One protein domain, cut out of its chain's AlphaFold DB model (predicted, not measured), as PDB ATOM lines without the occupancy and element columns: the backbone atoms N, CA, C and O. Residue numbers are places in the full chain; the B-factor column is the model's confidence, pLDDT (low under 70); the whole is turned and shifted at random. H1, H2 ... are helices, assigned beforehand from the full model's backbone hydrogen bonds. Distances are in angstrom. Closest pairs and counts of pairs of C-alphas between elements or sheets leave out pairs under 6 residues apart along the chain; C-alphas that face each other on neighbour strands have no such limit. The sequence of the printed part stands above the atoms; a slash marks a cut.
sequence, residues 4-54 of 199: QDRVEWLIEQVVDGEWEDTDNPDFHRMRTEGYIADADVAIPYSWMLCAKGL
ATOM      1  N   GLN A   4     235.730 240.581 236.149       64.50
ATOM      2  CA  GLN A   4     234.748 239.748 235.468       64.50
ATOM      3  C   GLN A   4     235.405 238.566 234.730       64.50
ATOM      4  O   GLN A   4     235.054 237.418 234.985       64.50
ATOM      5  N   ASP A   5     236.408 238.810 233.884       67.06
ATOM      6  CA  ASP A   5     237.116 237.763 233.136       67.06
ATOM      7  C   ASP A   5     237.781 236.733 234.074       67.06
ATOM      8  O   ASP A   5     237.858 235.551 233.752       67.06
ATOM      9  N   ARG A   6     238.260 237.165 235.252       65.19
ATOM     10  CA  ARG A   6     238.858 236.270 236.262       65.19
ATOM     11  C   ARG A   6     237.812 235.400 236.953       65.19
ATOM     12  O   ARG A   6     238.058 234.214 237.161       65.19
ATOM     13  N   VAL A   7     236.667 235.979 237.313       65.94
ATOM     14  CA  VAL A   7     235.538 235.246 237.908       65.94
ATOM     15  C   VAL A   7     235.002 234.215 236.917       65.94
ATOM     16  O   VAL A   7     234.763 233.069 237.289       65.94
ATOM     17  N   GLU A   8     234.876 234.597 235.649       69.88
ATOM     18  CA  GLU A   8     234.452 233.699 234.578       69.88
ATOM     19  C   GLU A   8     235.448 232.555 234.358       69.88
ATOM     20  O   GLU A   8     235.023 231.402 234.321       69.88
ATOM     21  N   TRP A   9     236.756 232.841 234.326       70.75
ATOM     22  CA  TRP A   9     237.800 231.815 234.215       70.75
ATOM     23  C   TRP A   9     237.734 230.779 235.348       70.75
ATOM     24  O   TRP A   9     237.875 229.583 235.111       70.75
ATOM     25  N   LEU A  10     237.468 231.205 236.586       66.50
ATOM     26  CA  LEU A  10     237.346 230.281 237.722       66.50
ATOM     27  C   LEU A  10     236.127 229.378 237.623       66.50
ATOM     28  O   LEU A  10     236.202 228.210 237.993       66.50
ATOM     29  N   ILE A  11     234.996 229.915 237.159       68.06
ATOM     30  CA  ILE A  11     233.808 229.089 236.966       68.06
ATOM     31  C   ILE A  11     234.054 228.113 235.816       68.06
ATOM     32  O   ILE A  11     233.726 226.941 235.971       68.06
ATOM     33  N   GLU A  12     234.679 228.563 234.723       71.56
ATOM     34  CA  GLU A  12     235.057 227.742 233.569       71.56
ATOM     35  C   GLU A  12     235.939 226.555 233.968       71.56
ATOM     36  O   GLU A  12     235.545 225.426 233.707       71.56
ATOM     37  N   GLN A  13     237.051 226.774 234.681       68.38
ATOM     38  CA  GLN A  13     237.954 225.699 235.140       68.38
ATOM     39  C   GLN A  13     237.246 224.615 235.963       68.38
ATOM     40  O   GLN A  13     237.665 223.463 235.995       68.38
ATOM     41  N   VAL A  14     236.177 224.997 236.655       65.81
ATOM     42  CA  VAL A  14     235.470 224.154 237.618       65.81
ATOM     43  C   VAL A  14     234.271 223.431 236.990       65.81
ATOM     44  O   VAL A  14     233.844 222.386 237.481       65.81
ATOM     45  N   VAL A  15     233.717 223.967 235.900       65.19
ATOM     46  CA  VAL A  15     232.674 223.309 235.093       65.19
ATOM     47  C   VAL A  15     233.222 222.716 233.791       65.19
ATOM     48  O   VAL A  15     232.439 222.275 232.946       65.19
ATOM     49  N   ASP A  16     234.546 222.724 233.634       63.12
ATOM     50  CA  ASP A  16     235.246 222.242 232.451       63.12
ATOM     51  C   ASP A  16     234.882 220.775 232.171       63.12
ATOM     52  O   ASP A  16     234.797 219.941 233.076       63.12
ATOM     53  N   GLY A  17     234.591 220.470 230.907       57.09
ATOM     54  CA  GLY A  17     234.112 219.157 230.464       57.09
ATOM     55  C   GLY A  17     232.605 218.878 230.610       57.09
ATOM     56  O   GLY A  17     232.138 217.876 230.073       57.09
ATOM     57  N   GLU A  18     231.810 219.742 231.260       63.09
ATOM     58  CA  GLU A  18     230.331 219.626 231.262       63.09
ATOM     59  C   GLU A  18     229.673 220.213 229.998       63.09
ATOM     60  O   GLU A  18     228.472 220.027 229.765       63.09
ATOM     61  N   TRP A  19     230.454 220.919 229.177       64.00
ATOM     62  CA  TRP A  19     230.078 221.364 227.837       64.00
ATOM     63  C   TRP A  19     230.860 220.591 226.779       64.00
ATOM     64  O   TRP A  19     232.068 220.420 226.894       64.00
ATOM     65  N   GLU A  20     230.170 220.163 225.722       58.12
ATOM     66  CA  GLU A  20     230.792 219.460 224.593       58.12
ATOM     67  C   GLU A  20     231.545 220.407 223.630       58.12
ATOM     68  O   GLU A  20     232.322 219.916 222.815       58.12
ATOM     69  N   ASP A  21     231.340 221.736 223.712       63.09
ATOM     70  CA  ASP A  21     231.988 222.738 222.839       63.09
ATOM     71  C   ASP A  21     231.942 224.169 223.435       63.09
ATOM     72  O   ASP A  21     230.929 224.869 223.327       63.09
ATOM     73  N   THR A  22     233.022 224.604 224.096       59.44
ATOM     74  CA  THR A  22     233.173 225.958 224.674       59.44
ATOM     75  C   THR A  22     233.532 227.036 223.641       59.44
ATOM     76  O   THR A  22     233.370 228.220 223.935       59.44
ATOM     77  N   ASP A  23     233.905 226.647 222.413       60.88
ATOM     78  CA  ASP A  23     234.192 227.545 221.278       60.88
ATOM     79  C   ASP A  23     232.928 227.895 220.458       60.88
ATOM     80  O   ASP A  23     232.983 228.558 219.413       60.88
ATOM     81  N   ASN A  24     231.747 227.470 220.916       65.81
ATOM     82  CA  ASN A  24     230.491 227.719 220.222       65.81
ATOM     83  C   ASN A  24     230.158 229.238 220.167       65.81
ATOM     84  O   ASN A  24     230.061 229.900 221.203       65.81
ATOM     85  N   PRO A  25     229.878 229.822 218.983       68.94
ATOM     86  CA  PRO A  25     229.530 231.240 218.845       68.94
ATOM     87  C   PRO A  25     228.313 231.688 219.668       68.94
ATOM     88  O   PRO A  25     228.273 232.824 220.146       68.94
ATOM     89  N   ASP A  26     227.320 230.815 219.857       69.44
ATOM     90  CA  ASP A  26     226.153 231.110 220.695       69.44
ATOM     91  C   ASP A  26     226.537 231.213 222.176       69.44
ATOM     92  O   ASP A  26     225.925 231.983 222.918       69.44
ATOM     93  N   PHE A  27     227.572 230.488 222.600       65.25
ATOM     94  CA  PHE A  27     228.105 230.534 223.956       65.25
ATOM     95  C   PHE A  27     228.827 231.859 224.222       65.25
ATOM     96  O   PHE A  27     228.500 232.558 225.184       65.25
ATOM     97  N   HIS A  28     229.708 232.283 223.313       65.94
ATOM     98  CA  HIS A  28     230.332 233.609 223.383       65.94
ATOM     99  C   HIS A  28     229.300 234.745 223.343       65.94
ATOM    100  O   HIS A  28     229.435 235.733 224.075       65.94
ATOM    101  N   ARG A  29     228.236 234.596 222.538       71.81
ATOM    102  CA  ARG A  29     227.118 235.547 222.516       71.81
ATOM    103  C   ARG A  29     226.405 235.593 223.868       71.81
ATOM    104  O   ARG A  29     226.243 236.676 224.416       71.81
ATOM    105  N   MET A  30     226.040 234.445 224.443       69.25
ATOM    106  CA  MET A  30     225.384 234.369 225.758       69.25
ATOM    107  C   MET A  30     226.258 234.889 226.904       69.25
ATOM    108  O   MET A  30     225.723 235.491 227.830       69.25
ATOM    109  N   ARG A  31     227.585 234.710 226.846       67.19
ATOM    110  CA  ARG A  31     228.532 235.311 227.805       67.19
ATOM    111  C   ARG A  31     228.469 236.837 227.764       67.19
ATOM    112  O   ARG A  31     228.431 237.484 228.801       67.19
ATOM    113  N   THR A  32     228.419 237.399 226.559       67.44
ATOM    114  CA  THR A  32     228.462 238.852 226.342       67.44
ATOM    115  C   THR A  32     227.106 239.519 226.598       67.44
ATOM    116  O   THR A  32     227.040 240.580 227.207       67.44
ATOM    117  N   GLU A  33     226.013 238.903 226.146       76.25
ATOM    118  CA  GLU A  33     224.647 239.441 226.266       76.25
ATOM    119  C   GLU A  33     223.983 239.088 227.605       76.25
ATOM    120  O   GLU A  33     223.079 239.786 228.058       76.25
ATOM    121  N   GLY A  34     224.423 238.002 228.244       71.81
ATOM    122  CA  GLY A  34     223.899 237.482 229.504       71.81
ATOM    123  C   GLY A  34     224.711 237.909 230.722       71.81
ATOM    124  O   GLY A  34     224.813 237.144 231.676       71.81
ATOM    125  N   TYR A  35     225.322 239.088 230.706       77.62
ATOM    126  CA  TYR A  35     226.028 239.613 231.868       77.62
ATOM    127  C   TYR A  35     225.107 240.498 232.719       77.62
ATOM    128  O   TYR A  35     224.479 241.434 232.219       77.62
ATOM    129  N   ILE A  36     225.017 240.201 234.016       80.69
ATOM    130  CA  ILE A  36     224.233 240.965 234.993       80.69
ATOM    131  C   ILE A  36     225.194 241.868 235.766       80.69
ATOM    132  O   ILE A  36     225.791 241.439 236.752       80.69
ATOM    133  N   ALA A  37     225.326 243.120 235.320       77.12
ATOM    134  CA  ALA A  37     226.313 244.070 235.840       77.12
ATOM    135  C   ALA A  37     226.194 244.332 237.350       77.12
ATOM    136  O   ALA A  37     227.199 244.314 238.051       77.12
ATOM    137  N   ASP A  38     224.974 244.495 237.871       76.56
ATOM    138  CA  ASP A  38     224.746 244.793 239.296       76.56
ATOM    139  C   ASP A  38     225.173 243.650 240.236       76.56
ATOM    140  O   ASP A  38     225.356 243.864 241.433       76.56
ATOM    141  N   ALA A  39     225.302 242.433 239.703       70.94
ATOM    142  CA  ALA A  39     225.706 241.246 240.448       70.94
ATOM    143  C   ALA A  39     227.094 240.723 240.043       70.94
ATOM    144  O   ALA A  39     227.565 239.776 240.663       70.94
ATOM    145  N   ASP A  40     227.718 241.310 239.016       71.75
ATOM    146  CA  ASP A  40     228.943 240.819 238.373       71.75
ATOM    147  C   ASP A  40     228.858 239.326 237.987       71.75
ATOM    148  O   ASP A  40     229.715 238.507 238.314       71.75
ATOM    149  N   VAL A  41     227.752 238.943 237.333       73.69
ATOM    150  CA  VAL A  41     227.416 237.541 237.032       73.69
ATOM    151  C   VAL A  41     227.294 237.296 235.529       73.69
ATOM    152  O   VAL A  41     226.456 237.903 234.863       73.69
ATOM    153  N   ALA A  42     228.030 236.307 235.019       74.06
ATOM    154  CA  ALA A  42     227.805 235.725 233.696       74.06
ATOM    155  C   ALA A  42     226.743 234.608 233.757       74.06
ATOM    156  O   ALA A  42     226.909 233.597 234.456       74.06
ATOM    157  N   ILE A  43     225.644 234.777 233.014       74.69
ATOM    158  CA  ILE A  43     224.474 233.883 233.020       74.69
ATOM    159  C   ILE A  43     224.783 232.435 232.615       74.69
ATOM    160  O   ILE A  43     224.359 231.561 233.370       74.69
ATOM    161  N   PRO A  44     225.462 232.109 231.494       71.81
ATOM    162  CA  PRO A  44     225.569 230.708 231.062       71.81
ATOM    163  C   PRO A  44     226.274 229.829 232.106       71.81
ATOM    164  O   PRO A  44     225.774 228.762 232.464       71.81
ATOM    165  N   TYR A  45     227.358 230.336 232.691       71.50
ATOM    166  CA  TYR A  45     228.111 229.668 233.750       71.50
ATOM    167  C   TYR A  45     227.329 229.552 235.064       71.50
ATOM    168  O   TYR A  45     227.226 228.476 235.661       71.50
ATOM    169  N   SER A  46     226.707 230.646 235.499       76.62
ATOM    170  CA  SER A  46     225.949 230.672 236.756       76.62
ATOM    171  C   SER A  46     224.679 229.832 236.680       76.62
ATOM    172  O   SER A  46     224.291 229.189 237.659       76.62
ATOM    173  N   TRP A  47     224.057 229.764 235.502       78.25
ATOM    174  CA  TRP A  47     222.935 228.876 235.237       78.25
ATOM    175  C   TRP A  47     223.343 227.411 235.419       78.25
ATOM    176  O   TRP A  47     222.618 226.661 236.070       78.25
ATOM    177  N   MET A  48     224.509 226.994 234.917       75.62
ATOM    178  CA  MET A  48     224.956 225.598 235.031       75.62
ATOM    179  C   MET A  48     225.184 225.180 236.475       75.62
ATOM    180  O   MET A  48     224.722 224.112 236.877       75.62
ATOM    181  N   LEU A  49     225.823 226.038 237.273       76.56
ATOM    182  CA  LEU A  49     226.006 225.800 238.709       76.56
ATOM    183  C   LEU A  49     224.667 225.590 239.437       76.56
ATOM    184  O   LEU A  49     224.602 224.861 240.433       76.56
ATOM    185  N   CYS A  50     223.597 226.221 238.942       80.69
ATOM    186  CA  CYS A  50     222.248 226.082 239.483       80.69
ATOM    187  C   CYS A  50     221.521 224.833 238.969       80.69
ATOM    188  O   CYS A  50     220.857 224.146 239.745       80.69
ATOM    189  N   ALA A  51     221.606 224.555 237.670       81.62
ATOM    190  CA  ALA A  51     220.725 223.609 236.993       81.62
ATOM    191  C   ALA A  51     221.340 222.223 236.753       81.62
ATOM    192  O   ALA A  51     220.609 221.277 236.448       81.62
ATOM    193  N   LYS A  52     222.660 222.069 236.910       78.94
ATOM    194  CA  LYS A  52     223.356 220.778 236.835       78.94
ATOM    195  C   LYS A  52     223.696 220.256 238.234       78.94
ATOM    196  O   LYS A  52     223.926 221.005 239.184       78.94
ATOM    197  N   GLY A  53     223.735 218.933 238.371       80.12
ATOM    198  CA  GLY A  53     224.071 218.247 239.617       80.12
ATOM    199  C   GLY A  53     225.576 218.215 239.885       80.12
ATOM    200  O   GLY A  53     226.135 217.128 239.940       80.12
ATOM    201  N   LEU A  54     226.213 219.377 240.067       78.62
ATOM    202  CA  LEU A  54     227.674 219.518 240.185       78.62
ATOM    203  C   LEU A  54     228.111 219.862 241.628       78.62
ATOM    204  O   LEU A  54     228.461 221.007 241.927       78.62
TER     205      LEU A  54
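This is residues 4 to 54 of the 199 residues of an uncharacterized protein of Chloroflexi bacterium (UniProt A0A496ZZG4). Three short helices make a small cluster: H1 and H3 lie side by side at a slant, and H2 meets the beginning of H3 near its own end, the two standing like an L. The links complete the picture: residues 16 to 24 sweep from H1 round to H2, and residues 34 to 42 fold back in a loop to H3. The printed part has 51 residues, with three named helices in the order H1, H2, H3 along the chain and no named strand; the class is all helix, with 30 of the 51 residues in helices. The whole is compact, with a radius of gyration of the C-alphas of 10.5 A, and its outline is rounded, spanning 28 by 23 by 20 A.

Start with the longest helix, H1, residues 4 to 15: find C-alpha 4 at (234.748, 239.748, 235.468), and from there the helix runs 16.6 A to C-alpha 15 at (232.674, 223.309, 235.093). Next look at H3, residues 43 to 51, which measures 11.6 A and ends with C-alpha 51 at (220.725, 223.609, 236.993). H2, residues 25 to 33, measures 12.1 A from first to last C-alpha.

From H1, look across to H3: the two touch, and their closest C-alphas, those of Ile 11 and Tyr 45, are 6.6 A apart. H1 and H3 run the same way at a steep tilt of 36 degrees, only just past shallow. From H3, go on to H2: these two touch as well, and their closest C-alphas, those of Arg 31 and Pro 44, are 6.4 A apart. The lines of H2 and H3 are about perpendicular, at 82 degrees. H1 and H2 are apart. In the loop between H2 and H3 you will find a short antiparallel pairing of residues 35 to 36 with residues 41 to 42. In H1, H2 and H3 every O i to N i+4 pair of the backbone is within hydrogen-bond range.

The two C-alphas farthest apart are those of Glu 20 and Asp 38, at 29.9 A, and each lies in a link. The first and last printed C-alphas, those of Gln 4 and Leu 54, are 21.9 A apart. The printed part has no cut, and both links, H1 to H2 and H2 to H3, are short with 9 residues each. Read the B-factor column with care: the mean pLDDT of the printed part is 70.3, and 26 residues are under 70, namely residues 4 to 8, 10 to 11, 13 to 28 and 30 to 32 of this model.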